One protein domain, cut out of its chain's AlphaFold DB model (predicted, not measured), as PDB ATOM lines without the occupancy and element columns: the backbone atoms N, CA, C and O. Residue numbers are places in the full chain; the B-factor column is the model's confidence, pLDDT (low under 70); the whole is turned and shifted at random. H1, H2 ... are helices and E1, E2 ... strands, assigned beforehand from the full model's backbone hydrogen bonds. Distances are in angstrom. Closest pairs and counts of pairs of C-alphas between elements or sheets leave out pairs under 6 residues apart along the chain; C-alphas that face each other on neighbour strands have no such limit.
ATOM      1  N   ASP A   6      27.409  18.842 -72.909       86.12
ATOM      2  CA  ASP A   6      26.799  19.837 -72.021       86.12
ATOM      3  C   ASP A   6      27.732  21.013 -71.737       86.12
ATOM      4  O   ASP A   6      27.292  22.165 -71.720       86.12
ATOM      5  N   THR A   7      29.035  20.752 -71.609       86.38
ATOM      6  CA  THR A   7      30.050  21.803 -71.483       86.38
ATOM      7  C   THR A   7      30.080  22.668 -72.744       86.38
ATOM      8  O   THR A   7      30.026  23.894 -72.645       86.38
ATOM      9  N   ILE A   8      30.046  22.047 -73.928       83.12
ATOM     10  CA  ILE A   8      29.989  22.762 -75.213       83.12
ATOM     11  C   ILE A   8      28.713  23.610 -75.316       83.12
ATOM     12  O   ILE A   8      28.774  24.789 -75.663       83.12
ATOM     13  N   ARG A   9      27.548  23.058 -74.957       84.94
ATOM     14  CA  ARG A   9      26.275  23.805 -74.934       84.94
ATOM     15  C   ARG A   9      26.320  24.997 -73.984       84.94
ATOM     16  O   ARG A   9      25.786  26.057 -74.308       84.94
ATOM     17  N   ARG A  10      26.952  24.848 -72.818       87.75
ATOM     18  CA  ARG A  10      27.127  25.942 -71.858       87.75
ATOM     19  C   ARG A  10      28.013  27.048 -72.427       87.75
ATOM     20  O   ARG A  10      27.681  28.216 -72.256       87.75
ATOM     21  N   TRP A  11      29.087  26.695 -73.128       87.69
ATOM     22  CA  TRP A  11      29.956  27.661 -73.802       87.69
ATOM     23  C   TRP A  11      29.244  28.395 -74.938       87.69
ATOM     24  O   TRP A  11      29.358  29.614 -75.022       87.69
ATOM     25  N   LEU A  12      28.440  27.687 -75.738       85.62
ATOM     26  CA  LEU A  12      27.591  28.297 -76.765       85.62
ATOM     27  C   LEU A  12      26.599  29.297 -76.162       85.62
ATOM     28  O   LEU A  12      26.496  30.422 -76.639       85.62
ATOM     29  N   ARG A  13      25.908  28.921 -75.078       85.25
ATOM     30  CA  ARG A  13      24.983  29.825 -74.368       85.25
ATOM     31  C   ARG A  13      25.684  31.041 -73.767       85.25
ATOM     32  O   ARG A  13      25.086  32.105 -73.699       85.25
ATOM     33  N   ALA A  14      26.926  30.879 -73.321       86.31
ATOM     34  CA  ALA A  14      27.724  31.962 -72.755       86.31
ATOM     35  C   ALA A  14      28.386  32.859 -73.819       86.31
ATOM     36  O   ALA A  14      29.039  33.832 -73.452       86.31
ATOM     37  N   GLY A  15      28.254  32.533 -75.112       85.69
ATOM     38  CA  GLY A  15      28.908  33.265 -76.200       85.69
ATOM     39  C   GLY A  15      30.421  33.050 -76.271       85.69
ATOM     40  O   GLY A  15      31.118  33.804 -76.937       85.69
ATOM     41  N   TRP A  16      30.949  32.022 -75.600       87.50
ATOM     42  CA  TRP A  16      32.384  31.710 -75.598       87.50
ATOM     43  C   TRP A  16      32.806  30.904 -76.819       87.50
ATOM     44  O   TRP A  16      33.925  30.423 -76.865       87.50
ATOM     45  N   LEU A  17      31.915  30.692 -77.776       84.31
ATOM     46  CA  LEU A  17      32.152  29.923 -78.982       84.31
ATOM     47  C   LEU A  17      31.514  30.660 -80.145       84.31
ATOM     48  O   LEU A  17      30.360  31.081 -80.055       84.31
ATOM     49  N   THR A  18      32.230  30.750 -81.258       82.44
ATOM     50  CA  THR A  18      31.615  31.151 -82.518       82.44
ATOM     51  C   THR A  18      30.902  29.946 -83.115       82.44
ATOM     52  O   THR A  18      31.518  28.932 -83.437       82.44
ATOM     53  N   ALA A  19      29.590  30.051 -83.279       82.75
ATOM     54  CA  ALA A  19      28.802  29.041 -83.967       82.75
ATOM     55  C   ALA A  19      27.772  29.695 -84.877       82.75
ATOM     56  O   ALA A  19      27.307  30.805 -84.617       82.75
ATOM     57  N   ARG A  20      27.397  28.978 -85.933       82.44
ATOM     58  CA  ARG A  20      26.246  29.311 -86.775       82.44
ATOM     59  C   ARG A  20      25.200  28.213 -86.662       82.44
ATOM     60  O   ARG A  20      25.558  27.064 -86.416       82.44
ATOM     61  N   ARG A  21      23.933  28.560 -86.865       82.69
ATOM     62  CA  ARG A  21      22.919  27.552 -87.179       82.69
ATOM     63  C   ARG A  21      23.027  27.195 -88.659       82.69
ATOM     64  O   ARG A  21      23.281  28.086 -89.472       82.69
ATOM     65  N   ASP A  22      22.934  25.914 -88.977       81.44
ATOM     66  CA  ASP A  22      22.656  25.471 -90.339       81.44
ATOM     67  C   ASP A  22      21.145  25.472 -90.611       81.44
ATOM     68  O   ASP A  22      20.342  25.819 -89.737       81.44
ATOM     69  N   ASP A  23      20.781  25.132 -91.845       84.69
ATOM     70  CA  ASP A  23      19.395  25.135 -92.316       84.69
ATOM     71  C   ASP A  23      18.535  24.073 -91.599       84.69
ATOM     72  O   ASP A  23      17.323  24.237 -91.481       84.69
ATOM     73  N   ASP A  24      19.172  23.052 -91.013       84.94
ATOM     74  CA  ASP A  24      18.554  21.999 -90.198       84.94
ATOM     75  C   ASP A  24      18.474  22.359 -88.697       84.94
ATOM     76  O   ASP A  24      18.057  21.553 -87.856       84.94
ATOM     77  N   GLY A  25      18.892  23.571 -88.320       79.12
ATOM     78  CA  GLY A  25      18.872  24.054 -86.939       79.12
ATOM     79  C   GLY A  25      19.961  23.466 -86.033       79.12
ATOM     80  O   GLY A  25      19.925  23.685 -84.815       79.12
ATOM     81  N   GLN A  26      20.945  22.757 -86.583       79.50
ATOM     82  CA  GLN A  26      22.131  22.311 -85.858       79.50
ATOM     83  C   GLN A  26      23.141  23.450 -85.711       79.50
ATOM     84  O   GLN A  26      23.254  24.353 -86.537       79.50
ATOM     85  N   TYR A  27      23.911  23.408 -84.625       78.56
ATOM     86  CA  TYR A  27      24.995  24.357 -84.397       78.56
ATOM     87  C   TYR A  27      26.282  23.855 -85.049       78.56
ATOM     88  O   TYR A  27      26.892  22.899 -84.571       78.56
ATOM     89  N   VAL A  28      26.734  24.553 -86.085       81.25
ATOM     90  CA  VAL A  28      28.064  24.379 -86.669       81.25
ATOM     91  C   VAL A  28      29.029  25.286 -85.916       81.25
ATOM     92  O   VAL A  28      28.956  26.513 -86.007       81.25
ATOM     93  N   ILE A  29      29.913  24.670 -85.136       79.38
ATOM     94  CA  ILE A  29      30.895  25.361 -84.298       79.38
ATOM     95  C   ILE A  29      32.149  25.625 -85.123       79.38
ATOM     96  O   ILE A  29      32.701  24.710 -85.733       79.38
ATOM     97  N   TRP A  30      32.621  26.869 -85.111       75.12
ATOM     98  CA  TRP A  30      33.948  27.194 -85.602       75.12
ATOM     99  C   TRP A  30      34.936  27.121 -84.441       75.12
ATOM    100  O   TRP A  30      34.828  27.871 -83.473       75.12
ATOM    101  N   ALA A  31      35.885  26.199 -84.538       76.69
ATOM    102  CA  ALA A  31      37.002  26.102 -83.616       76.69
ATOM    103  C   ALA A  31      38.225  25.611 -84.396       76.69
ATOM    104  O   ALA A  31      38.329  24.430 -84.736       76.69
ATOM    105  N   ASN A  32      39.125  26.539 -84.733       78.88
ATOM    106  CA  ASN A  32      40.457  26.180 -85.217       78.88
ATOM    107  C   ASN A  32      41.291  25.594 -84.056       78.88
ATOM    108  O   ASN A  32      40.845  25.583 -82.908       78.88
ATOM    109  N   ALA A  33      42.497  25.096 -84.339       81.19
ATOM    110  CA  ALA A  33      43.354  24.504 -83.305       81.19
ATOM    111  C   ALA A  33      43.587  25.455 -82.110       81.19
ATOM    112  O   ALA A  33      43.422  25.045 -80.965       81.19
ATOM    113  N   GLY A  34      43.840  26.745 -82.367       82.62
ATOM    114  CA  GLY A  34      44.035  27.739 -81.303       82.62
ATOM    115  C   GLY A  34      42.779  28.009 -80.466       82.62
ATOM    116  O   GLY A  34      42.865  28.225 -79.261       82.62
ATOM    117  N   GLU A  35      41.596  27.950 -81.072       85.19
ATOM    118  CA  GLU A  35      40.326  28.082 -80.361       85.19
ATOM    119  C   GLU A  35      40.048  26.857 -79.484       85.19
ATOM    120  O   GLU A  35      39.548  26.992 -78.366       85.19
ATOM    121  N   TRP A  36      40.433  25.665 -79.944       85.06
ATOM    122  CA  TRP A  36      40.392  24.458 -79.120       85.06
ATOM    123  C   TRP A  36      41.325  24.545 -77.915       85.06
ATOM    124  O   TRP A  36      40.916  24.174 -76.812       85.06
ATOM    125  N   ASP A  37      42.534  25.073 -78.095       87.19
ATOM    126  CA  ASP A  37      43.479  25.275 -76.997       87.19
ATOM    127  C   ASP A  37      42.958  26.310 -75.992       87.19
ATOM    128  O   ASP A  37      42.949  26.039 -74.790       87.19
ATOM    129  N   ARG A  38      42.389  27.429 -76.467       89.12
ATOM    130  CA  ARG A  38      41.731  28.446 -75.625       89.12
ATOM    131  C   ARG A  38      40.618  27.845 -74.763       89.12
ATOM    132  O   ARG A  38      40.534  28.120 -73.566       89.12
ATOM    133  N   LEU A  39      39.755  27.015 -75.350       87.56
ATOM    134  CA  LEU A  39      38.645  26.374 -74.634       87.56
ATOM    135  C   LEU A  39      39.119  25.308 -73.651       87.56
ATOM    136  O   LEU A  39      38.548  25.166 -72.567       87.56
ATOM    137  N   ARG A  40      40.157  24.550 -74.016       88.19
ATOM    138  CA  ARG A  40      40.784  23.584 -73.114       88.19
ATOM    139  C   ARG A  40      41.384  24.303 -71.912       88.19
ATOM    140  O   ARG A  40      41.138  23.874 -70.787       88.19
ATOM    141  N   GLU A  41      42.086  25.408 -72.137       90.69
ATOM    142  CA  GLU A  41      42.626  26.237 -71.066       90.69
ATOM    143  C   GLU A  41      41.497  26.790 -70.192       90.69
ATOM    144  O   GLU A  41      41.518  26.614 -68.980       90.69
ATOM    145  N   LEU A  42      40.438  27.341 -70.789       89.25
ATOM    146  CA  LEU A  42      39.267  27.835 -70.059       89.25
ATOM    147  C   LEU A  42      38.598  26.754 -69.197       89.25
ATOM    148  O   LEU A  42      38.061  27.056 -68.129       89.25
ATOM    149  N   HIS A  43      38.596  25.506 -69.669       87.00
ATOM    150  CA  HIS A  43      38.039  24.369 -68.945       87.00
ATOM    151  C   HIS A  43      38.914  23.931 -67.766       87.00
ATOM    152  O   HIS A  43      38.382  23.562 -66.721       87.00
ATOM    153  N   GLN A  44      40.234  23.946 -67.951       89.19
ATOM    154  CA  GLN A  44      41.205  23.451 -66.977       89.19
ATOM    155  C   GLN A  44      41.612  24.514 -65.952       89.19
ATOM    156  O   GLN A  44      42.016  24.164 -64.844       89.19
ATOM    157  N   LEU A  45      41.506  25.798 -66.300       89.12
ATOM    158  CA  LEU A  45      41.984  26.897 -65.473       89.12
ATOM    159  C   LEU A  45      41.155  27.012 -64.179       89.12
ATOM    160  O   LEU A  45      39.944  27.271 -64.235       89.12
ATOM    161  N   PRO A  46      41.783  26.877 -62.993       89.62
ATOM    162  CA  PRO A  46      41.088  27.020 -61.724       89.62
ATOM    163  C   PRO A  46      40.457  28.406 -61.589       89.62
ATOM    164  O   PRO A  46      41.089  29.425 -61.877       89.62
ATOM    165  N   ARG A  47      39.216  28.461 -61.098       88.25
ATOM    166  CA  ARG A  47      38.461  29.712 -60.915       88.25
ATOM    167  C   ARG A  47      38.849  30.429 -59.620       88.25
ATOM    168  O   ARG A  47      38.006  30.669 -58.762       88.25
ATOM    169  N   THR A  48      40.130  30.753 -59.486       92.19
ATOM    170  CA  THR A  48      40.690  31.515 -58.363       92.19
ATOM    171  C   THR A  48      40.814  32.997 -58.718       92.19
ATOM    172  O   THR A  48      40.761  33.380 -59.889       92.19
ATOM    173  N   TRP A  49      40.997  33.851 -57.707       88.69
ATOM    174  CA  TRP A  49      41.184  35.289 -57.923       88.69
ATOM    175  C   TRP A  49      42.428  35.605 -58.766       88.69
ATOM    176  O   TRP A  49      42.361  36.449 -59.656       88.69
ATOM    177  N   ALA A  50      43.524  34.869 -58.550       91.75
ATOM    178  CA  ALA A  50      44.769  35.018 -59.306       91.75
ATOM    179  C   ALA A  50      44.571  34.830 -60.823       91.75
ATOM    180  O   ALA A  50      45.184  35.526 -61.624       91.75
ATOM    181  N   ASN A  51      43.642  33.957 -61.220       92.38
ATOM    182  CA  ASN A  51      43.369  33.638 -62.622       92.38
ATOM    183  C   ASN A  51      42.292  34.528 -63.256       92.38
ATOM    184  O   ASN A  51      41.901  34.300 -64.402       92.38
ATOM    185  N   LYS A  52      41.768  35.532 -62.539       90.88
ATOM    186  CA  LYS A  52      40.631  36.344 -63.003       90.88
ATOM    187  C   LYS A  52      40.909  37.045 -64.334       90.88
ATOM    188  O   LYS A  52      40.030  37.042 -65.194       90.88
ATOM    189  N   ALA A  53      42.101  37.621 -64.497       92.00
ATOM    190  CA  ALA A  53      42.494  38.306 -65.729       92.00
ATOM    191  C   ALA A  53      42.533  37.327 -66.910       92.00
ATOM    192  O   ALA A  53      41.846  37.531 -67.909       92.00
ATOM    193  N   ARG A  54      43.213  36.188 -66.735       90.75
ATOM    194  CA  ARG A  54      43.301  35.148 -67.764       90.75
ATOM    195  C   ARG A  54      41.935  34.562 -68.122       90.75
ATOM    196  O   ARG A  54      41.618  34.383 -69.290       90.75
ATOM    197  N   LEU A  55      41.067  34.341 -67.133       90.56
ATOM    198  CA  LEU A  55      39.683  33.927 -67.375       90.56
ATOM    199  C   LEU A  55      38.877  34.964 -68.163       90.56
ATOM    200  O   LEU A  55      37.939  34.572 -68.848       90.56
ATOM    201  N   ALA A  56      39.169  36.259 -68.039       89.94
ATOM    202  CA  ALA A  56      38.488  37.289 -68.817       89.94
ATOM    203  C   ALA A  56      38.921  37.239 -70.290       89.94
ATOM    204  O   ALA A  56      38.061  37.260 -71.166       89.94
ATOM    205  N   GLU A  57      40.217  37.070 -70.553       90.31
ATOM    206  CA  GLU A  57      40.760  36.888 -71.907       90.31
ATOM    207  C   GLU A  57      40.175  35.644 -72.583       90.31
ATOM    208  O   GLU A  57      39.630  35.717 -73.682       90.31
ATOM    209  N   LEU A  58      40.203  34.503 -71.885       89.19
ATOM    210  CA  LEU A  58      39.743  33.219 -72.415       89.19
ATOM    211  C   LEU A  58      38.227  33.144 -72.628       89.19
ATOM    212  O   LEU A  58      37.759  32.216 -73.277       89.19
ATOM    213  N   ARG A  59      37.431  34.075 -72.090       88.00
ATOM    214  CA  ARG A  59      35.985  34.149 -72.376       88.00
ATOM    215  C   ARG A  59      35.692  34.792 -73.723       88.00
ATOM    216  O   ARG A  59      34.627  34.534 -74.280       88.00
ATOM    217  N   THR A  60      36.623  35.581 -74.245       86.50
ATOM    218  CA  THR A  60      36.481  36.249 -75.536       86.50
ATOM    219  C   THR A  60      36.903  35.277 -76.636       86.50
ATOM    220  O   THR A  60      38.049  34.821 -76.621       86.50
TER     221      THR A  60
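Overview. This is residues 6 to 60 of the 67 residues of an uncharacterized protein of Fimbriiglobus ruber (UniProt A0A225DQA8). A loose rod has a two-stranded hairpin, E1 and E2, toward one end and a helical hairpin, H2 and H3, toward the other. H1 lies between them along the length and touches no helix. The printed part has 55 residues, with three named helices and two named strands in the order H1, E1, E2, H2, H3 along the chain; the class is mixed, helices and strands, and E1 and E2 make an antiparallel sheet. It is only just loose, close to compact: radius of gyration of the C-alphas 12.5 A, spans 43 by 20 by 16 A.

Arrangement. H1, residues 6 to 13, comes closest to E1, residues 18 to 21, at the C-alphas of Leu 12 and Ala 19, 7.3 A. E1 and E2, residues 27 to 30, form an antiparallel hairpin at 149 degrees, with N 20 and O 28 within hydrogen-bond range at 2.9 A. H2, residues 33 to 44, touches H3, residues 52 to 59, with residues 38 to 42 alone; the closest C-alphas, Leu 42 and Leu 58, are 5.9 A apart. This helical hairpin runs opposite ways at a steep tilt of 43 degrees. H1 is apart from H2 and H3. In H1, H2 and H3 every O i to N i+4 pair is within hydrogen-bond range.

Along the chain. H1 begins at C-alpha 6 (26.799, 19.837, -72.021). H2 is 16.5 A long. H3 ends at C-alpha 59 (35.985, 34.149, -72.376).

Size, cuts and confidence. The farthest C-alphas, Asp 23 and Ala 50, are 42.8 A apart. Residues 48 to 53 stand free. The printed part has no cut and no long link; no printed residue is under 70.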